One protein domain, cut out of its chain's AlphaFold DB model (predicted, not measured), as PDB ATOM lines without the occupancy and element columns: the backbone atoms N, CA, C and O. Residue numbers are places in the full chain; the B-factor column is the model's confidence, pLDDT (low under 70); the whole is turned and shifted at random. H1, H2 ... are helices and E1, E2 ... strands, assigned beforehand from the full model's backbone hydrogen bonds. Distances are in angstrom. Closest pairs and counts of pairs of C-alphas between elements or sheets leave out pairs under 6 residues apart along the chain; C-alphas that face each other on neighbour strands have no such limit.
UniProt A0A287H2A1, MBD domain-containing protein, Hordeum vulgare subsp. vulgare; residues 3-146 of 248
ATOM      1  N   ILE A   3      -8.333 -65.535  65.586       93.25
ATOM      2  CA  ILE A   3      -9.146 -65.617  64.371       93.25
ATOM      3  C   ILE A   3      -9.705 -67.026  64.212       93.25
ATOM      4  O   ILE A   3      -9.049 -68.020  64.535       93.25
ATOM      5  N   ARG A   4     -10.935 -67.105  63.715       93.12
ATOM      6  CA  ARG A   4     -11.633 -68.349  63.405       93.12
ATOM      7  C   ARG A   4     -11.755 -68.469  61.898       93.12
ATOM      8  O   ARG A   4     -12.339 -67.582  61.281       93.12
ATOM      9  N   LEU A   5     -11.219 -69.540  61.318       91.31
ATOM     10  CA  LEU A   5     -11.312 -69.807  59.881       91.31
ATOM     11  C   LEU A   5     -12.146 -71.051  59.597       91.31
ATOM     12  O   LEU A   5     -12.142 -71.994  60.385       91.31
ATOM     13  N   GLY A   6     -12.838 -71.054  58.463       90.00
ATOM     14  CA  GLY A   6     -13.456 -72.251  57.909       90.00
ATOM     15  C   GLY A   6     -12.408 -73.174  57.290       90.00
ATOM     16  O   GLY A   6     -11.409 -72.713  56.738       90.00
ATOM     17  N   GLY A   7     -12.634 -74.482  57.400       87.69
ATOM     18  CA  GLY A   7     -11.956 -75.467  56.561       87.69
ATOM     19  C   GLY A   7     -12.383 -75.354  55.098       87.69
ATOM     20  O   GLY A   7     -13.349 -74.659  54.784       87.69
ATOM     21  N   GLU A   8     -11.684 -76.074  54.224       82.88
ATOM     22  CA  GLU A   8     -11.914 -76.102  52.770       82.88
ATOM     23  C   GLU A   8     -13.399 -76.276  52.396       82.88
ATOM     24  O   GLU A   8     -13.924 -75.532  51.572       82.88
ATOM     25  N   ASN A   9     -14.109 -77.170  53.092       82.06
ATOM     26  CA  ASN A   9     -15.524 -77.463  52.844       82.06
ATOM     27  C   ASN A   9     -16.483 -76.790  53.839       82.06
ATOM     28  O   ASN A   9     -17.655 -77.164  53.917       82.06
ATOM     29  N   MET A  10     -16.009 -75.824  54.637       82.44
ATOM     30  CA  MET A  10     -16.777 -75.201  55.730       82.44
ATOM     31  C   MET A  10     -17.354 -76.228  56.725       82.44
ATOM     32  O   MET A  10     -18.355 -75.985  57.397       82.44
ATOM     33  N   ASP A  11     -16.720 -77.392  56.817       85.81
ATOM     34  CA  ASP A  11     -17.075 -78.496  57.697       85.81
ATOM     35  C   ASP A  11     -16.413 -78.342  59.069       85.81
ATOM     36  O   ASP A  11     -17.010 -78.660  60.095       85.81
ATOM     37  N   LYS A  12     -15.207 -77.784  59.098       89.69
ATOM     38  CA  LYS A  12     -14.442 -77.524  60.315       89.69
ATOM     39  C   LYS A  12     -14.243 -76.038  60.538       89.69
ATOM     40  O   LYS A  12     -14.248 -75.233  59.607       89.69
ATOM     41  N   MET A  13     -14.034 -75.690  61.797       91.44
ATOM     42  CA  MET A  13     -13.551 -74.387  62.208       91.44
ATOM     43  C   MET A  13     -12.180 -74.541  62.844       91.44
ATOM     44  O   MET A  13     -12.008 -75.335  63.765       91.44
ATOM     45  N   TYR A  14     -11.233 -73.735  62.391       92.38
ATOM     46  CA  TYR A  14      -9.882 -73.654  62.922       92.38
ATOM     47  C   TYR A  14      -9.730 -72.387  63.756       92.38
ATOM     48  O   TYR A  14     -10.337 -71.357  63.457       92.38
ATOM     49  N   LYS A  15      -8.914 -72.460  64.803       93.12
ATOM     50  CA  LYS A  15      -8.515 -71.338  65.646       93.12
ATOM     51  C   LYS A  15      -7.049 -71.034  65.376       93.12
ATOM     52  O   LYS A  15      -6.222 -71.936  65.328       93.12
ATOM     53  N   PHE A  16      -6.746 -69.752  65.231       92.25
ATOM     54  CA  PHE A  16      -5.379 -69.257  65.166       92.25
ATOM     55  C   PHE A  16      -5.224 -68.038  66.059       92.25
ATOM     56  O   PHE A  16      -6.127 -67.206  66.163       92.25
ATOM     57  N   TYR A  17      -4.042 -67.895  66.635       92.56
ATOM     58  CA  TYR A  17      -3.600 -66.688  67.309       92.56
ATOM     59  C   TYR A  17      -2.832 -65.833  66.312       92.56
ATOM     60  O   TYR A  17      -1.970 -66.323  65.585       92.56
ATOM     61  N   VAL A  18      -3.161 -64.549  66.257       90.25
ATOM     62  CA  VAL A  18      -2.569 -63.612  65.305       90.25
ATOM     63  C   VAL A  18      -1.930 -62.464  66.054       90.25
ATOM     64  O   VAL A  18      -2.546 -61.862  66.946       90.25
ATOM     65  N   TYR A  19      -0.716 -62.134  65.622       89.56
ATOM     66  CA  TYR A  19      -0.045 -60.887  65.935       89.56
ATOM     67  C   TYR A  19      -0.023 -60.003  64.675       89.56
ATOM     68  O   TYR A  19       0.867 -60.148  63.832       89.56
ATOM     69  N   PRO A  20      -1.020 -59.106  64.503       83.38
ATOM     70  CA  PRO A  20      -1.233 -58.410  63.234       83.38
ATOM     71  C   PRO A  20      -0.046 -57.553  62.789       83.38
ATOM     72  O   PRO A  20       0.226 -57.479  61.596       83.38
ATOM     73  N   ALA A  21       0.679 -56.948  63.737       85.00
ATOM     74  CA  ALA A  21       1.800 -56.050  63.453       85.00
ATOM     75  C   ALA A  21       2.930 -56.727  62.659       85.00
ATOM     76  O   ALA A  21       3.559 -56.087  61.825       85.00
ATOM     77  N   LEU A  22       3.154 -58.025  62.886       84.56
ATOM     78  CA  LEU A  22       4.181 -58.805  62.189       84.56
ATOM     79  C   LEU A  22       3.589 -59.812  61.198       84.56
ATOM     80  O   LEU A  22       4.317 -60.643  60.663       84.56
ATOM     81  N   ALA A  23       2.273 -59.761  60.961       83.50
ATOM     82  CA  ALA A  23       1.552 -60.727  60.134       83.50
ATOM     83  C   ALA A  23       1.775 -62.199  60.555       83.50
ATOM     84  O   ALA A  23       1.632 -63.111  59.741       83.50
ATOM     85  N   VAL A  24       2.112 -62.440  61.827       86.94
ATOM     86  CA  VAL A  24       2.399 -63.781  62.353       86.94
ATOM     87  C   VAL A  24       1.107 -64.460  62.777       86.94
ATOM     88  O   VAL A  24       0.254 -63.851  63.432       86.94
ATOM     89  N   ARG A  25       0.978 -65.738  62.414       87.69
ATOM     90  CA  ARG A  25      -0.116 -66.614  62.834       87.69
ATOM     91  C   ARG A  25       0.436 -67.873  63.472       87.69
ATOM     92  O   ARG A  25       1.393 -68.450  62.967       87.69
ATOM     93  N   LEU A  26      -0.192 -68.280  64.562       90.81
ATOM     94  CA  LEU A  26       0.245 -69.359  65.437       90.81
ATOM     95  C   LEU A  26      -0.964 -70.252  65.704       90.81
ATOM     96  O   LEU A  26      -2.079 -69.750  65.868       90.81
ATOM     97  N   PHE A  27      -0.775 -71.567  65.672       88.56
ATOM     98  CA  PHE A  27      -1.891 -72.512  65.631       88.56
ATOM     99  C   PHE A  27      -2.306 -73.023  67.017       88.56
ATOM    100  O   PHE A  27      -3.409 -73.534  67.188       88.56
ATOM    101  N   SER A  28      -1.448 -72.852  68.019       90.38
ATOM    102  CA  SER A  28      -1.684 -73.262  69.403       90.38
ATOM    103  C   SER A  28      -1.124 -72.249  70.399       90.38
ATOM    104  O   SER A  28      -0.319 -71.387  70.036       90.38
ATOM    105  N   LYS A  29      -1.535 -72.341  71.668       90.38
ATOM    106  CA  LYS A  29      -0.931 -71.533  72.741       90.38
ATOM    107  C   LYS A  29       0.545 -71.854  72.933       90.38
ATOM    108  O   LYS A  29       1.326 -70.947  73.209       90.38
ATOM    109  N   GLU A  30       0.941 -73.108  72.746       90.94
ATOM    110  CA  GLU A  30       2.339 -73.525  72.806       90.94
ATOM    111  C   GLU A  30       3.168 -72.798  71.740       90.94
ATOM    112  O   GLU A  30       4.243 -72.287  72.046       90.94
ATOM    113  N   ASP A  31       2.627 -72.645  70.526       91.06
ATOM    114  CA  ASP A  31       3.269 -71.862  69.465       91.06
ATOM    115  C   ASP A  31       3.368 -70.374  69.826       91.06
ATOM    116  O   ASP A  31       4.361 -69.729  69.501       91.06
ATOM    117  N   VAL A  32       2.362 -69.817  70.514       91.50
ATOM    118  CA  VAL A  32       2.406 -68.437  71.035       91.50
ATOM    119  C   VAL A  32       3.553 -68.269  72.021       91.50
ATOM    120  O   VAL A  32       4.339 -67.333  71.886       91.50
ATOM    121  N   LEU A  33       3.682 -69.181  72.981       92.81
ATOM    122  CA  LEU A  33       4.757 -69.137  73.969       92.81
ATOM    123  C   LEU A  33       6.130 -69.304  73.312       92.81
ATOM    124  O   LEU A  33       7.052 -68.547  73.617       92.81
ATOM    125  N   LEU A  34       6.257 -70.249  72.377       92.44
ATOM    126  CA  LEU A  34       7.493 -70.476  71.634       92.44
ATOM    127  C   LEU A  34       7.878 -69.251  70.799       92.44
ATOM    128  O   LEU A  34       9.038 -68.846  70.804       92.44
ATOM    129  N   TYR A  35       6.910 -68.623  70.131       92.31
ATOM    130  CA  TYR A  35       7.139 -67.411  69.354       92.31
ATOM    131  C   TYR A  35       7.562 -66.234  70.239       92.31
ATOM    132  O   TYR A  35       8.516 -65.538  69.914       92.31
ATOM    133  N   VAL A  36       6.911 -66.027  71.385       92.38
ATOM    134  CA  VAL A  36       7.283 -64.949  72.318       92.38
ATOM    135  C   VAL A  36       8.689 -65.160  72.886       92.38
ATOM    136  O   VAL A  36       9.428 -64.192  73.052       92.38
ATOM    137  N   LYS A  37       9.075 -66.409  73.168       93.44
ATOM    138  CA  LYS A  37      10.373 -66.737  73.769       93.44
ATOM    139  C   LYS A  37      11.519 -66.760  72.756       93.44
ATOM    140  O   LYS A  37      12.607 -66.282  73.056       93.44
ATOM    141  N   GLU A  38      11.296 -67.361  71.592       92.88
ATOM    142  CA  GLU A  38      12.357 -67.718  70.641       92.88
ATOM    143  C   GLU A  38      12.177 -67.077  69.259       92.88
ATOM    144  O   GLU A  38      13.021 -67.283  68.389       92.88
ATOM    145  N   MET A  39      11.087 -66.335  69.018       88.31
ATOM    146  CA  MET A  39      10.691 -65.817  67.694       88.31
ATOM    147  C   MET A  39      10.599 -66.908  66.615       88.31
ATOM    148  O   MET A  39      10.679 -66.635  65.415       88.31
ATOM    149  N   LYS A  40      10.407 -68.166  67.030       85.31
ATOM    150  CA  LYS A  40      10.250 -69.308  66.129       85.31
ATOM    151  C   LYS A  40       8.783 -69.509  65.796       85.31
ATOM    152  O   LYS A  40       7.931 -69.562  66.678       85.31
ATOM    153  N   ILE A  41       8.510 -69.659  64.508       78.75
ATOM    154  CA  ILE A  41       7.197 -70.036  63.996       78.75
ATOM    155  C   ILE A  41       7.267 -71.532  63.695       78.75
ATOM    156  O   ILE A  41       8.083 -71.960  62.876       78.75
ATOM    157  N   SER A  42       6.456 -72.329  64.388       73.94
ATOM    158  CA  SER A  42       6.303 -73.749  64.078       73.94
ATOM    159  C   SER A  42       5.623 -73.925  62.720       73.94
ATOM    160  O   SER A  42       4.943 -73.029  62.205       73.94
ATOM    161  N   LYS A  43       5.825 -75.086  62.095       73.88
ATOM    162  CA  LYS A  43       5.114 -75.400  60.860       73.88
ATOM    163  C   LYS A  43       3.617 -75.519  61.168       73.88
ATOM    164  O   LYS A  43       3.217 -76.113  62.162       73.88
ATOM    165  N   CYS A  44       2.796 -74.915  60.313       70.81
ATOM    166  CA  CYS A  44       1.348 -75.003  60.427       70.81
ATOM    167  C   CYS A  44       0.869 -76.358  59.890       70.81
ATOM    168  O   CYS A  44       0.914 -76.605  58.683       70.81
ATOM    169  N   ASP A  45       0.390 -77.217  60.786       65.94
ATOM    170  CA  ASP A  45       0.019 -78.601  60.476       65.94
ATOM    171  C   ASP A  45      -1.480 -78.765  60.172       65.94
ATOM    172  O   ASP A  45      -2.094 -79.768  60.531       65.94
ATOM    173  N   THR A  46      -2.112 -77.813  59.474       75.81
ATOM    174  CA  THR A  46      -3.518 -77.982  59.034       75.81
ATOM    175  C   THR A  46      -3.696 -79.104  58.008       75.81
ATOM    176  O   THR A  46      -4.813 -79.352  57.557       75.81
ATOM    177  N   ASN A  47      -2.609 -79.776  57.612       77.06
ATOM    178  CA  ASN A  47      -2.584 -80.860  56.634       77.06
ATOM    179  C   ASN A  47      -3.254 -80.476  55.298       77.06
ATOM    180  O   ASN A  47      -3.830 -81.322  54.620       77.06
ATOM    181  N   GLY A  48      -3.230 -79.179  54.960       76.88
ATOM    182  CA  GLY A  48      -3.895 -78.607  53.786       76.88
ATOM    183  C   GLY A  48      -5.403 -78.361  53.931       76.88
ATOM    184  O   GLY A  48      -5.984 -77.743  53.054       76.88
ATOM    185  N   GLN A  49      -6.043 -78.758  55.037       82.62
ATOM    186  CA  GLN A  49      -7.508 -78.695  55.203       82.62
ATOM    187  C   GLN A  49      -8.063 -77.294  55.506       82.62
ATOM    188  O   GLN A  49      -9.277 -77.109  55.614       82.62
ATOM    189  N   CYS A  50      -7.193 -76.304  55.706       83.50
ATOM    190  CA  CYS A  50      -7.581 -74.918  55.928       83.50
ATOM    191  C   CYS A  50      -6.655 -74.012  55.128       83.50
ATOM    192  O   CYS A  50      -5.456 -73.926  55.425       83.50
ATOM    193  N   ASP A  51      -7.223 -73.322  54.140       76.38
ATOM    194  CA  ASP A  51      -6.519 -72.252  53.458       76.38
ATOM    195  C   ASP A  51      -6.460 -71.021  54.367       76.38
ATOM    196  O   ASP A  51      -7.449 -70.323  54.616       76.38
ATOM    197  N   THR A  52      -5.255 -70.765  54.864       73.19
ATOM    198  CA  THR A  52      -4.943 -69.589  55.675       73.19
ATOM    199  C   THR A  52      -4.510 -68.401  54.817       73.19
ATOM    200  O   THR A  52      -4.394 -67.289  55.335       73.19
ATOM    201  N   SER A  53      -4.276 -68.582  53.518       69.25
ATOM    202  CA  SER A  53      -3.802 -67.501  52.659       69.25
ATOM    203  C   SER A  53      -4.910 -66.494  52.326       69.25
ATOM    204  O   SER A  53      -4.654 -65.289  52.303       69.25
ATOM    205  N   SER A  54      -6.156 -66.954  52.180       75.75
ATOM    206  CA  SER A  54      -7.301 -66.087  51.905       75.75
ATOM    207  C   SER A  54      -7.943 -65.490  53.166       75.75
ATOM    208  O   SER A  54      -8.123 -66.150  54.193       75.75
ATOM    209  N   ARG A  55      -8.358 -64.218  53.075       74.56
ATOM    210  CA  ARG A  55      -9.205 -63.561  54.091       74.56
ATOM    211  C   ARG A  55     -10.671 -63.986  54.008       74.56
ATOM    212  O   ARG A  55     -11.413 -63.781  54.964       74.56
ATOM    213  N   GLU A  56     -11.095 -64.582  52.900       77.12
ATOM    214  CA  GLU A  56     -12.493 -64.968  52.660       77.12
ATOM    215  C   GLU A  56     -12.945 -66.146  53.533       77.12
ATOM    216  O   GLU A  56     -14.144 -66.336  53.756       77.12
ATOM    217  N   ASN A  57     -11.981 -66.898  54.073       84.62
ATOM    218  CA  ASN A  57     -12.214 -68.021  54.978       84.62
ATOM    219  C   ASN A  57     -12.355 -67.588  56.441       84.62
ATOM    220  O   ASN A  57     -12.694 -68.412  57.291       84.62
ATOM    221  N   ILE A  58     -12.105 -66.314  56.763       88.88
ATOM    222  CA  ILE A  58     -12.247 -65.798  58.127       88.88
ATOM    223  C   ILE A  58     -13.738 -65.745  58.475       88.88
ATOM    224  O   ILE A  58     -14.520 -65.024  57.859       88.88
ATOM    225  N   LEU A  59     -14.126 -66.508  59.493       90.31
ATOM    226  CA  LEU A  59     -15.484 -66.560  60.033       90.31
ATOM    227  C   LEU A  59     -15.684 -65.513  61.122       90.31
ATOM    228  O   LEU A  59     -16.751 -64.900  61.216       90.31
ATOM    229  N   ALA A  60     -14.667 -65.330  61.964       92.81
ATOM    230  CA  ALA A  60     -14.703 -64.371  63.052       92.81
ATOM    231  C   ALA A  60     -13.305 -63.940  63.504       92.81
ATOM    232  O   ALA A  60     -12.360 -64.724  63.471       92.81
ATOM    233  N   GLU A  61     -13.206 -62.714  64.000       94.31
ATOM    234  CA  GLU A  61     -12.095 -62.239  64.826       94.31
ATOM    235  C   GLU A  61     -12.588 -62.117  66.270       94.31
ATOM    236  O   GLU A  61     -13.682 -61.609  66.509       94.31
ATOM    237  N   VAL A  62     -11.797 -62.587  67.230       95.75
ATOM    238  CA  VAL A  62     -12.112 -62.557  68.659       95.75
ATOM    239  C   VAL A  62     -11.012 -61.797  69.386       95.75
ATOM    240  O   VAL A  62      -9.841 -62.187  69.379       95.75
ATOM    241  N   ASP A  63     -11.404 -60.687  69.998       95.50
ATOM    242  CA  ASP A  63     -10.550 -59.803  70.774       95.50
ATOM    243  C   ASP A  63     -10.919 -59.897  72.257       95.50
ATOM    244  O   ASP A  63     -12.081 -59.721  72.637       95.50
ATOM    245  N   PHE A  64      -9.923 -60.207  73.082       94.31
ATOM    246  CA  PHE A  64     -10.076 -60.366  74.525       94.31
ATOM    247  C   PHE A  64      -9.660 -59.082  75.218       94.31
ATOM    248  O   PHE A  64      -8.601 -58.539  74.910       94.31
ATOM    249  N   ASN A  65     -10.454 -58.643  76.195       95.44
ATOM    250  CA  ASN A  65     -10.254 -57.368  76.883       95.44
ATOM    251  C   ASN A  65     -10.224 -56.192  75.886       95.44
ATOM    252  O   ASN A  65      -9.233 -55.458  75.821       95.44
ATOM    253  N   PRO A  66     -11.281 -56.022  75.067       96.06
ATOM    254  CA  PRO A  66     -11.329 -54.957  74.080       96.06
ATOM    255  C   PRO A  66     -11.191 -53.595  74.765       96.06
ATOM    256  O   PRO A  66     -11.788 -53.336  75.811       96.06
ATOM    257  N   TYR A  67     -10.421 -52.704  74.141       94.94
ATOM    258  CA  TYR A  67     -10.175 -51.367  74.670       94.94
ATOM    259  C   TYR A  67     -11.481 -50.612  74.976       94.94
ATOM    260  O   TYR A  67     -12.424 -50.622  74.180       94.94
ATOM    261  N   GLY A  68     -11.510 -49.928  76.123       95.38
ATOM    262  CA  GLY A  68     -12.676 -49.178  76.595       95.38
ATOM    263  C   GLY A  68     -13.718 -50.017  77.341       95.38
ATOM    264  O   GLY A  68     -14.768 -49.484  77.692       95.38
ATOM    265  N   LEU A  69     -13.448 -51.302  77.597       97.56
ATOM    266  CA  LEU A  69     -14.272 -52.164  78.445       97.56
ATOM    267  C   LEU A  69     -13.431 -52.806  79.564       97.56
ATOM    268  O   LEU A  69     -12.212 -52.931  79.419       97.56
ATOM    269  N   PRO A  70     -14.056 -53.204  80.688       97.44
ATOM    270  CA  PRO A  70     -13.374 -53.904  81.767       97.44
ATOM    271  C   PRO A  70     -12.734 -55.226  81.315       97.44
ATOM    272  O   PRO A  70     -13.182 -55.831  80.334       97.44
ATOM    273  N   PRO A  71     -11.738 -55.730  82.064       97.06
ATOM    274  CA  PRO A  71     -11.199 -57.066  81.848       97.06
ATOM    275  C   PRO A  71     -12.289 -58.146  81.845       97.06
ATOM    276  O   PRO A  71     -13.287 -58.053  82.561       97.06
ATOM    277  N   GLY A  72     -12.090 -59.174  81.027       95.94
ATOM    278  CA  GLY A  72     -13.014 -60.285  80.818       95.94
ATOM    279  C   GLY A  72     -14.027 -60.060  79.696       95.94
ATOM    280  O   GLY A  72     -14.579 -61.030  79.188       95.94
ATOM    281  N   TRP A  73     -14.251 -58.819  79.253       97.56
ATOM    282  CA  TRP A  73     -15.092 -58.568  78.083       97.56
ATOM    283  C   TRP A  73     -14.491 -59.187  76.823       97.56
ATOM    284  O   TRP A  73     -13.272 -59.206  76.631       97.56
ATOM    285  N   VAL A  74     -15.366 -59.664  75.940       97.31
ATOM    286  CA  VAL A  74     -14.973 -60.255  74.658       97.31
ATOM    287  C   VAL A  74     -15.659 -59.508  73.529       97.31
ATOM    288  O   VAL A  74     -16.862 -59.250  73.584       97.31
ATOM    289  N   LYS A  75     -14.894 -59.170  72.493       97.44
ATOM    290  CA  LYS A  75     -15.413 -58.634  71.239       97.44
ATOM    291  C   LYS A  75     -15.260 -59.675  70.135       97.44
ATOM    292  O   LYS A  75     -14.148 -60.041  69.776       97.44
ATOM    293  N   GLU A  76     -16.370 -60.080  69.539       96.31
ATOM    294  CA  GLU A  76     -16.400 -60.930  68.353       96.31
ATOM    295  C   GLU A  76     -16.794 -60.098  67.133       96.31
ATOM    296  O   GLU A  76     -17.856 -59.482  67.111       96.31
ATOM    297  N   VAL A  77     -15.976 -60.086  66.087       94.81
ATOM    298  CA  VAL A  77     -16.354 -59.545  64.778       94.81
ATOM    299  C   VAL A  77     -16.671 -60.720  63.873       94.81
ATOM    300  O   VAL A  77     -15.768 -61.415  63.425       94.81
ATOM    301  N   VAL A  78     -17.956 -60.955  63.616       92.00
ATOM    302  CA  VAL A  78     -18.420 -62.043  62.749       92.00
ATOM    303  C   VAL A  78     -18.481 -61.553  61.311       92.00
ATOM    304  O   VAL A  78     -19.106 -60.532  61.017       92.00
ATOM    305  N   PHE A  79     -17.880 -62.316  60.406       88.50
ATOM    306  CA  PHE A  79     -17.892 -62.026  58.982       88.50
ATOM    307  C   PHE A  79     -19.028 -62.799  58.313       88.50
ATOM    308  O   PHE A  79     -19.189 -64.007  58.506       88.50
ATOM    309  N   ARG A  80     -19.853 -62.097  57.537       81.12
ATOM    310  CA  ARG A  80     -20.951 -62.688  56.769       81.12
ATOM    311  C   ARG A  80     -20.736 -62.436  55.288       81.12
ATOM    312  O   ARG A  80     -20.596 -61.285  54.869       81.12
ATOM    313  N   LYS A  81     -20.794 -63.515  54.508       75.12
ATOM    314  CA  LYS A  81     -20.830 -63.442  53.049       75.12
ATOM    315  C   LYS A  81     -22.139 -62.760  52.639       75.12
ATOM    316  O   LYS A  81     -23.221 -63.209  53.026       75.12
ATOM    317  N   SER A  82     -22.039 -61.633  51.934       64.44
ATOM    318  CA  SER A  82     -23.201 -61.054  51.259       64.44
ATOM    319  C   SER A  82     -23.554 -61.934  50.060       64.44
ATOM    320  O   SER A  82     -22.690 -62.631  49.531       64.44
ATOM    321  N   LYS A  83     -24.820 -61.933  49.635       60.78
ATOM    322  CA  LYS A  83     -25.176 -62.595  48.378       60.78
ATOM    323  C   LYS A  83     -24.491 -61.854  47.231       60.78
ATOM    324  O   LYS A  83     -24.504 -60.620  47.214       60.78
ATOM    325  N   GLU A  84     -23.948 -62.618  46.290       52.56
ATOM    326  CA  GLU A  84     -23.470 -62.123  44.999       52.56
ATOM    327  C   GLU A  84     -24.496 -61.117  44.434       52.56
ATOM    328  O   GLU A  84     -25.683 -61.437  44.327       52.56
ATOM    329  N   GLY A  85     -24.073 -59.878  44.158       49.44
ATOM    330  CA  GLY A  85     -24.925 -58.858  43.523       49.44
ATOM    331  C   GLY A  85     -25.364 -57.658  44.376       49.44
ATOM    332  O   GLY A  85     -26.002 -56.757  43.845       49.44
ATOM    333  N   THR A  86     -25.002 -57.567  45.662       50.59
ATOM    334  CA  THR A  86     -25.105 -56.297  46.423       50.59
ATOM    335  C   THR A  86     -23.718 -55.866  46.882       50.59
ATOM    336  O   THR A  86     -23.255 -56.301  47.930       50.59
ATOM    337  N   ASN A  87     -23.036 -55.068  46.052       47.56
ATOM    338  CA  ASN A  87     -21.718 -54.465  46.299       47.56
ATOM    339  C   ASN A  87     -20.724 -55.377  47.045       47.56
ATOM    340  O   ASN A  87     -20.210 -54.954  48.071       47.56
ATOM    341  N   GLY A  88     -20.527 -56.614  46.560       53.09
ATOM    342  CA  GLY A  88     -19.380 -57.538  46.742       53.09
ATOM    343  C   GLY A  88     -18.656 -57.683  48.096       53.09
ATOM    344  O   GLY A  88     -17.635 -58.356  48.158       53.09
ATOM    345  N   GLY A  89     -19.110 -57.049  49.172       64.00
ATOM    346  CA  GLY A  89     -18.341 -56.853  50.394       64.00
ATOM    347  C   GLY A  89     -18.730 -57.829  51.497       64.00
ATOM    348  O   GLY A  89     -19.910 -58.068  51.763       64.00
ATOM    349  N   MET A  90     -17.724 -58.355  52.199       77.31
ATOM    350  CA  MET A  90     -17.910 -59.150  53.414       77.31
ATOM    351  C   MET A  90     -18.437 -58.244  54.539       77.31
ATOM    352  O   MET A  90     -17.729 -57.356  55.025       77.31
ATOM    353  N   ARG A  91     -19.683 -58.456  54.978       85.75
ATOM    354  CA  ARG A  91     -20.268 -57.693  56.089       85.75
ATOM    355  C   ARG A  91     -19.588 -58.095  57.399       85.75
ATOM    356  O   ARG A  91     -19.467 -59.283  57.685       85.75
ATOM    357  N   LYS A  92     -19.219 -57.107  58.216       90.38
ATOM    358  CA  LYS A  92     -18.636 -57.301  59.552       90.38
ATOM    359  C   LYS A  92     -19.651 -56.918  60.626       90.38
ATOM    360  O   LYS A  92     -20.092 -55.772  60.673       90.38
ATOM    361  N   ASP A  93     -20.016 -57.864  61.483       91.81
ATOM    362  CA  ASP A  93     -20.925 -57.647  62.610       91.81
ATOM    363  C   ASP A  93     -20.154 -57.746  63.936       91.81
ATOM    364  O   ASP A  93     -19.788 -58.855  64.330       91.81
ATOM    365  N   PRO A  94     -19.889 -56.622  64.629       95.75
ATOM    366  CA  PRO A  94     -19.258 -56.648  65.939       95.75
ATOM    367  C   PRO A  94     -20.269 -56.972  67.046       95.75
ATOM    368  O   PRO A  94     -21.381 -56.437  67.083       95.75
ATOM    369  N   TYR A  95     -19.834 -57.793  67.993       97.00
ATOM    370  CA  TYR A  95     -20.558 -58.207  69.181       97.00
ATOM    371  C   TYR A  95     -19.650 -58.058  70.397       97.00
ATOM    372  O   TYR A  95     -18.506 -58.487  70.356       97.00
ATOM    373  N   TYR A  96     -20.143 -57.433  71.460       97.44
ATOM    374  CA  TYR A  96     -19.420 -57.230  72.714       97.44
ATOM    375  C   TYR A  96     -20.178 -57.958  73.810       97.44
ATOM    376  O   TYR A  96     -21.344 -57.628  74.027       97.44
ATOM    377  N   THR A  97     -19.555 -58.927  74.467       97.25
ATOM    378  CA  THR A  97     -20.213 -59.788  75.454       97.25
ATOM    379  C   THR A  97     -19.667 -59.514  76.848       97.25
ATOM    380  O   THR A  97     -18.452 -59.532  77.058       97.25
ATOM    381  N   ASP A  98     -20.585 -59.253  77.777       95.81
ATOM    382  CA  ASP A  98     -20.301 -59.141  79.205       95.81
ATOM    383  C   ASP A  98     -19.975 -60.528  79.787       95.81
ATOM    384  O   ASP A  98     -20.806 -61.431  79.652       95.81
ATOM    385  N   PRO A  99     -18.820 -60.712  80.452       95.19
ATOM    386  CA  PRO A  99     -18.442 -61.997  81.039       95.19
ATOM    387  C   PRO A  99     -19.359 -62.461  82.178       95.19
ATOM    388  O   PRO A  99     -19.353 -63.647  82.488       95.19
ATOM    389  N   ILE A 100     -20.110 -61.557  82.825       93.69
ATOM    390  CA  ILE A 100     -20.940 -61.905  83.989       93.69
ATOM    391  C   ILE A 100     -22.378 -62.204  83.567       93.69
ATOM    392  O   ILE A 100     -22.918 -63.260  83.884       93.69
ATOM    393  N   SER A 101     -23.030 -61.270  82.868       93.00
ATOM    394  CA  SER A 101     -24.439 -61.436  82.479       93.00
ATOM    395  C   SER A 101     -24.642 -62.198  81.168       93.00
ATOM    396  O   SER A 101     -25.781 -62.531  80.833       93.00
ATOM    397  N   HIS A 102     -23.573 -62.423  80.395       93.50
ATOM    398  CA  HIS A 102     -23.619 -62.937  79.021       93.50
ATOM    399  C   HIS A 102     -24.465 -62.080  78.064       93.50
ATOM    400  O   HIS A 102     -24.876 -62.527  76.988       93.50
ATOM    401  N   TYR A 103     -24.741 -60.823  78.429       95.12
ATOM    402  CA  TYR A 103     -25.380 -59.887  77.519       95.12
ATOM    403  C   TYR A 103     -24.417 -59.453  76.427       95.12
ATOM    404  O   TYR A 103     -23.320 -58.958  76.677       95.12
ATOM    405  N   THR A 104     -24.894 -59.596  75.198       96.31
ATOM    406  CA  THR A 104     -24.204 -59.195  73.988       96.31
ATOM    407  C   THR A 104     -24.782 -57.893  73.438       96.31
ATOM    408  O   THR A 104     -26.000 -57.701  73.342       96.31
ATOM    409  N   PHE A 105     -23.885 -57.014  73.006       96.50
ATOM    410  CA  PHE A 105     -24.159 -55.689  72.466       96.50
ATOM    411  C   PHE A 105     -23.598 -55.555  71.051       96.50
ATOM    412  O   PHE A 105     -22.529 -56.072  70.756       96.50
ATOM    413  N   ARG A 106     -24.285 -54.829  70.159       94.81
ATOM    414  CA  ARG A 106     -23.839 -54.645  68.758       94.81
ATOM    415  C   ARG A 106     -22.887 -53.464  68.553       94.81
ATOM    416  O   ARG A 106     -22.440 -53.217  67.437       94.81
ATOM    417  N   SER A 107     -22.615 -52.685  69.598       95.38
ATOM    418  CA  SER A 107     -21.681 -51.560  69.541       95.38
ATOM    419  C   SER A 107     -21.013 -51.319  70.888       95.38
ATOM    420  O   SER A 107     -21.639 -51.498  71.937       95.38
ATOM    421  N   LEU A 108     -19.771 -50.829  70.846       96.44
ATOM    422  CA  LEU A 108     -19.020 -50.445  72.040       96.44
ATOM    423  C   LEU A 108     -19.793 -49.412  72.868       96.44
ATOM    424  O   LEU A 108     -19.961 -49.588  74.065       96.44
ATOM    425  N   LYS A 109     -20.373 -48.397  72.213       95.81
ATOM    426  CA  LYS A 109     -21.199 -47.370  72.868       95.81
ATOM    427  C   LYS A 109     -22.341 -47.967  73.695       95.81
ATOM    428  O   LYS A 109     -22.624 -47.488  74.786       95.81
ATOM    429  N   SER A 110     -23.007 -49.007  73.187       95.50
ATOM    430  CA  SER A 110     -24.083 -49.663  73.940       95.50
ATOM    431  C   SER A 110     -23.579 -50.501  75.118       95.50
ATOM    432  O   SER A 110     -24.244 -50.515  76.150       95.50
ATOM    433  N   ALA A 111     -22.409 -51.131  74.990       96.38
ATOM    434  CA  ALA A 111     -21.761 -51.845  76.089       96.38
ATOM    435  C   ALA A 111     -21.290 -50.881  77.194       96.38
ATOM    436  O   ALA A 111     -21.583 -51.099  78.364       96.38
ATOM    437  N   VAL A 112     -20.649 -49.766  76.825       96.19
ATOM    438  CA  VAL A 112     -20.218 -48.723  77.774       96.19
ATOM    439  C   VAL A 112     -21.417 -48.133  78.514       96.19
ATOM    440  O   VAL A 112     -21.422 -48.092  79.740       96.19
ATOM    441  N   ARG A 113     -22.495 -47.794  77.800       95.12
ATOM    442  CA  ARG A 113     -23.726 -47.311  78.436       95.12
ATOM    443  C   ARG A 113     -24.308 -48.317  79.435       95.12
ATOM    444  O   ARG A 113     -24.802 -47.914  80.479       95.12
ATOM    445  N   TYR A 114     -24.267 -49.615  79.125       95.06
ATOM    446  CA  TYR A 114     -24.706 -50.653  80.061       95.06
ATOM    447  C   TYR A 114     -23.857 -50.671  81.338       95.06
ATOM    448  O   TYR A 114     -24.393 -50.846  82.430       95.06
ATOM    449  N   LEU A 115     -22.546 -50.456  81.221       94.94
ATOM    450  CA  LEU A 115     -21.663 -50.378  82.383       94.94
ATOM    451  C   LEU A 115     -21.979 -49.172  83.272       94.94
ATOM    452  O   LEU A 115     -21.919 -49.320  84.491       94.94
ATOM    453  N   GLU A 116     -22.332 -48.037  82.668       94.56
ATOM    454  CA  GLU A 116     -22.702 -46.796  83.359       94.56
ATOM    455  C   GLU A 116     -24.060 -46.901  84.059       94.56
ATOM    456  O   GLU A 116     -24.174 -46.566  85.234       94.56
ATOM    457  N   THR A 117     -25.098 -47.371  83.357       93.25
ATOM    458  CA  THR A 117     -26.467 -47.369  83.899       93.25
ATOM    459  C   THR A 117     -26.809 -48.630  84.681       93.25
ATOM    460  O   THR A 117     -27.751 -48.616  85.466       93.25
ATOM    461  N   LYS A 118     -26.103 -49.744  84.432       89.12
ATOM    462  CA  LYS A 118     -26.429 -51.104  84.910       89.12
ATOM    463  C   LYS A 118     -27.831 -51.600  84.529       89.12
ATOM    464  O   LYS A 118     -28.230 -52.698  84.913       89.12
ATOM    465  N   GLU A 119     -28.566 -50.846  83.721       88.81
ATOM    466  CA  GLU A 119     -29.885 -51.225  83.231       88.81
ATOM    467  C   GLU A 119     -29.760 -52.105  81.998       88.81
ATOM    468  O   GLU A 119     -29.035 -51.766  81.064       88.81
ATOM    469  N   ARG A 120     -30.537 -53.192  81.935       84.12
ATOM    470  CA  ARG A 120     -30.576 -54.065  80.758       84.12
ATOM    471  C   ARG A 120     -31.042 -53.287  79.518       84.12
ATOM    472  O   ARG A 120     -32.218 -52.916  79.436       84.12
ATOM    473  N   PRO A 121     -30.194 -53.108  78.492       82.50
ATOM    474  CA  PRO A 121     -30.616 -52.390  77.299       82.50
ATOM    475  C   PRO A 121     -31.600 -53.221  76.480       82.50
ATOM    476  O   PRO A 121     -31.421 -54.421  76.300       82.50
ATOM    477  N   LYS A 122     -32.617 -52.576  75.897       85.75
ATOM    478  CA  LYS A 122     -33.653 -53.257  75.089       85.75
ATOM    479  C   LYS A 122     -33.095 -54.069  73.915       85.75
ATOM    480  O   LYS A 122     -33.739 -55.004  73.456       85.75
ATOM    481  N   LEU A 123     -31.936 -53.665  73.398       88.25
ATOM    482  CA  LEU A 123     -31.276 -54.298  72.258       88.25
ATOM    483  C   LEU A 123     -30.194 -55.307  72.673       88.25
ATOM    484  O   LEU A 123     -29.532 -55.847  71.787       88.25
ATOM    485  N   SER A 124     -29.993 -55.547  73.975       91.62
ATOM    486  CA  SER A 124     -29.103 -56.612  74.431       91.62
ATOM    487  C   SER A 124     -29.765 -57.975  74.246       91.62
ATOM    488  O   SER A 124     -30.985 -58.132  74.347       91.62
ATOM    489  N   PHE A 125     -28.957 -58.979  73.940       94.00
ATOM    490  CA  PHE A 125     -29.414 -60.350  73.736       94.00
ATOM    491  C   PHE A 125     -28.305 -61.322  74.124       94.00
ATOM    492  O   PHE A 125     -27.160 -60.916  74.260       94.00
ATOM    493  N   ILE A 126     -28.639 -62.599  74.286       92.38
ATOM    494  CA  ILE A 126     -27.646 -63.658  74.496       92.38
ATOM    495  C   ILE A 126     -27.312 -64.257  73.133       92.38
ATOM    496  O   ILE A 126     -28.198 -64.750  72.419       92.38
ATOM    497  N   GLN A 127     -26.046 -64.190  72.735       88.56
ATOM    498  CA  GLN A 127     -25.609 -64.695  71.442       88.56
ATOM    499  C   GLN A 127     -25.460 -66.223  71.457       88.56
ATOM    500  O   GLN A 127     -24.384 -66.763  71.665       88.56
ATOM    501  N   LYS A 128     -26.523 -66.939  71.072       85.62
ATOM    502  CA  LYS A 128     -26.553 -68.420  70.981       85.62
ATOM    503  C   LYS A 128     -25.513 -69.068  70.049       85.62
ATOM    504  O   LYS A 128     -25.436 -70.284  69.961       85.62
ATOM    505  N   SER A 129     -24.806 -68.271  69.253       84.44
ATOM    506  CA  SER A 129     -23.824 -68.742  68.268       84.44
ATOM    507  C   SER A 129     -22.525 -67.941  68.364       84.44
ATOM    508  O   SER A 129     -21.932 -67.586  67.344       84.44
ATOM    509  N   SER A 130     -22.146 -67.577  69.594       89.06
ATOM    510  CA  SER A 130     -20.831 -67.009  69.897       89.06
ATOM    511  C   SER A 130     -19.749 -68.022  69.535       89.06
ATOM    512  O   SER A 130     -19.859 -69.206  69.845       89.06
ATOM    513  N   VAL A 131     -18.723 -67.558  68.827       88.25
ATOM    514  CA  VAL A 131     -17.576 -68.393  68.450       88.25
ATOM    515  C   VAL A 131     -16.609 -68.580  69.618       88.25
ATOM    516  O   VAL A 131     -15.860 -69.548  69.652       88.25
ATOM    517  N   HIS A 132     -16.619 -67.660  70.573       90.00
ATOM    518  CA  HIS A 132     -15.858 -67.738  71.801       90.00
ATOM    519  C   HIS A 132     -16.492 -68.739  72.774       90.00
ATOM    520  O   HIS A 132     -15.808 -69.656  73.220       90.00
ATOM    521  N   GLU A 133     -17.796 -68.614  73.038       86.94
ATOM    522  CA  GLU A 133     -18.499 -69.411  74.049       86.94
ATOM    523  C   GLU A 133     -18.820 -70.831  73.565       86.94
ATOM    524  O   GLU A 133     -18.491 -71.806  74.233       86.94
ATOM    525  N   VAL A 134     -19.412 -70.975  72.371       84.88
ATOM    526  CA  VAL A 134     -19.833 -72.294  71.853       84.88
ATOM    527  C   VAL A 134     -18.634 -73.133  71.402       84.88
ATOM    528  O   VAL A 134     -18.708 -74.358  71.371       84.88
ATOM    529  N   TYR A 135     -17.514 -72.493  71.054       81.44
ATOM    530  CA  TYR A 135     -16.363 -73.159  70.446       81.44
ATOM    531  C   TYR A 135     -15.064 -72.870  71.191       81.44
ATOM    532  O   TYR A 135     -14.112 -72.279  70.659       81.44
ATOM    533  N   ASN A 136     -15.004 -73.355  72.426       83.75
ATOM    534  CA  ASN A 136     -13.806 -73.325  73.253       83.75
ATOM    535  C   ASN A 136     -12.885 -74.541  73.003       83.75
ATOM    536  O   ASN A 136     -12.557 -75.289  73.915       83.75
ATOM    537  N   PHE A 137     -12.491 -74.766  71.748       88.81
ATOM    538  CA  PHE A 137     -11.499 -75.784  71.380       88.81
ATOM    539  C   PHE A 137     -10.097 -75.177  71.255       88.81
ATOM    540  O   PHE A 137      -9.963 -73.966  71.073       88.81
ATOM    541  N   GLU A 138      -9.050 -76.002  71.304       86.88
ATOM    542  CA  GLU A 138      -7.669 -75.507  71.208       86.88
ATOM    543  C   GLU A 138      -7.252 -75.209  69.759       86.88
ATOM    544  O   GLU A 138      -6.886 -74.079  69.460       86.88
ATOM    545  N   LYS A 139      -7.372 -76.180  68.840       88.88
ATOM    546  CA  LYS A 139      -6.901 -76.044  67.444       88.88
ATOM    547  C   LYS A 139      -8.032 -75.973  66.424       88.88
ATOM    548  O   LYS A 139      -8.142 -75.010  65.669       88.88
ATOM    549  N   PHE A 140      -8.892 -76.985  66.399       90.62
ATOM    550  CA  PHE A 140     -10.038 -77.050  65.498       90.62
ATOM    551  C   PHE A 140     -11.178 -77.858  66.116       90.62
ATOM    552  O   PHE A 140     -10.961 -78.639  67.042       90.62
ATOM    553  N   ALA A 141     -12.381 -77.675  65.587       91.19
ATOM    554  CA  ALA A 141     -13.532 -78.529  65.848       91.19
ATOM    555  C   ALA A 141     -14.444 -78.565  64.625       91.19
ATOM    556  O   ALA A 141     -14.347 -77.715  63.734       91.19
ATOM    557  N   ASP A 142     -15.368 -79.518  64.609       90.69
ATOM    558  CA  ASP A 142     -16.423 -79.539  63.610       90.69
ATOM    559  C   ASP A 142     -17.300 -78.290  63.747       90.69
ATOM    560  O   ASP A 142     -17.699 -77.873  64.839       90.69
ATOM    561  N   LEU A 143     -17.588 -77.654  62.615       87.88
ATOM    562  CA  LEU A 143     -18.449 -76.487  62.555       87.88
ATOM    563  C   LEU A 143     -19.899 -76.931  62.766       87.88
ATOM    564  O   LEU A 143     -20.422 -77.732  61.994       87.88
ATOM    565  N   HIS A 144     -20.576 -76.390  63.777       84.19
ATOM    566  CA  HIS A 144     -21.966 -76.729  64.068       84.19
ATOM    567  C   HIS A 144     -22.895 -76.306  62.923       84.19
ATOM    568  O   HIS A 144     -22.744 -75.240  62.313       84.19
ATOM    569  N   GLU A 145     -23.939 -77.102  62.706       80.56
ATOM    570  CA  GLU A 145     -24.894 -76.948  61.608       80.56
ATOM    571  C   GLU A 145     -25.561 -75.559  61.565       80.56
ATOM    572  O   GLU A 145     -25.829 -75.005  60.498       80.56
ATOM    573  N   SER A 146     -25.792 -74.945  62.731       77.12
ATOM    574  CA  SER A 146     -26.364 -73.592  62.820       77.12
ATOM    575  C   SER A 146     -25.462 -72.512  62.213       77.12
ATOM    576  O   SER A 146     -25.971 -71.548  61.639       77.12
TER     577      SER A 146
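What this domain is: This is residues 3 to 146 of the 248 residues of the protein "MBD domain-containing protein" of Hordeum vulgare subsp. vulgare (UniProt A0A287H2A1). One strongly twisted antiparallel sheet, E1 to E7, runs through the domain as a wall, with H1 over E3 towards one end and H2 grazing E6 at the other. Residues 83 to 88, between E5 and E6, stick out, and the long link after H2 leads back to E7 beside E2. The sheet is branched at E2 and holds two meanders, each strand the antiparallel neighbour of the one before: E1 E2 E3 and E4 E5 E6. The printed part has 144 residues with two named helices and seven named strands, in the order E1 E2 E3 H1 E4 E5 E6 H2 E7; the class is mixed, with under half of the residues, 59, in named elements. It is compact, with a radius of gyration of the C-alphas of 16.6 A and spans of 48 by 44 by 26 A.

How they stand to each other: Start at E2, residues 12 to 19: E1, residues 3 to 6, lies on one side of it, and E3, residues 24 to 26, and E7, residues 140 to 142, on the other side. The pairing is staggered: E7 pairs with residues 12 to 14 of E2, and E3 with residues 17 to 19. Within hydrogen-bond range you find N 5 and O 14 at 2.9 A in the hairpin E1 and E2, N 17 and O 26 at 2.8 A in the hairpin E2 and E3, and N 13 and O 141 at 2.8 A between E2 and E7. On the other side of E1 is E4, residues 58 to 64, antiparallel at 159 degrees, with N 4 and O 60 2.8 A apart. Next come the hairpins of E4 with E5, residues 74 to 80, where N 63 and O 75 are 2.8 A apart, and of E5 with E6, residues 91 to 97, where N 76 and O 95 are 2.8 A apart. H1, residues 29 to 38, is on the sheet at a height of 9.9 A, over E3 and along the strands, at 22 degrees to E3 on the local plane; their closest C-alphas, of Leu 26 and Val 32, are 6.1 A apart. H2, residues 108 to 117, only grazes the sheet with its residues 108 to 112; its closest C-alphas to E6, of Ala 111 and Tyr 96, are 6.8 A apart. H1 and H2 are apart. In H1 and H2 every O i to N i+4 pair is within hydrogen-bond range.

Where its parts are: Find C-alpha 3 at (-9.146, -65.617, 64.371), where E1 begins. E2, the longest strand, runs 22.7 A from C-alpha 12 to C-alpha 19, and E4, E5 and E6 measure 17.4 A, 19.0 A and 19.5 A. H1 runs 14.0 A and H2 14.3 A, ending at C-alpha 117 at (-26.467, -47.369, 83.899). E3 and E7 have 3 residues each; E7 ends at C-alpha 142 at (-16.423, -79.539, 63.610).

The domain as a whole: The C-alphas of Asn 47 and Thr 117, 49.4 A apart, are the two farthest apart. The printed part has no cut; look for the long links at residues 39 to 57 and 118 to 139. The mean pLDDT of the printed part is 87.0, and it is under 70 at residues 45, 53 and 82 to 89.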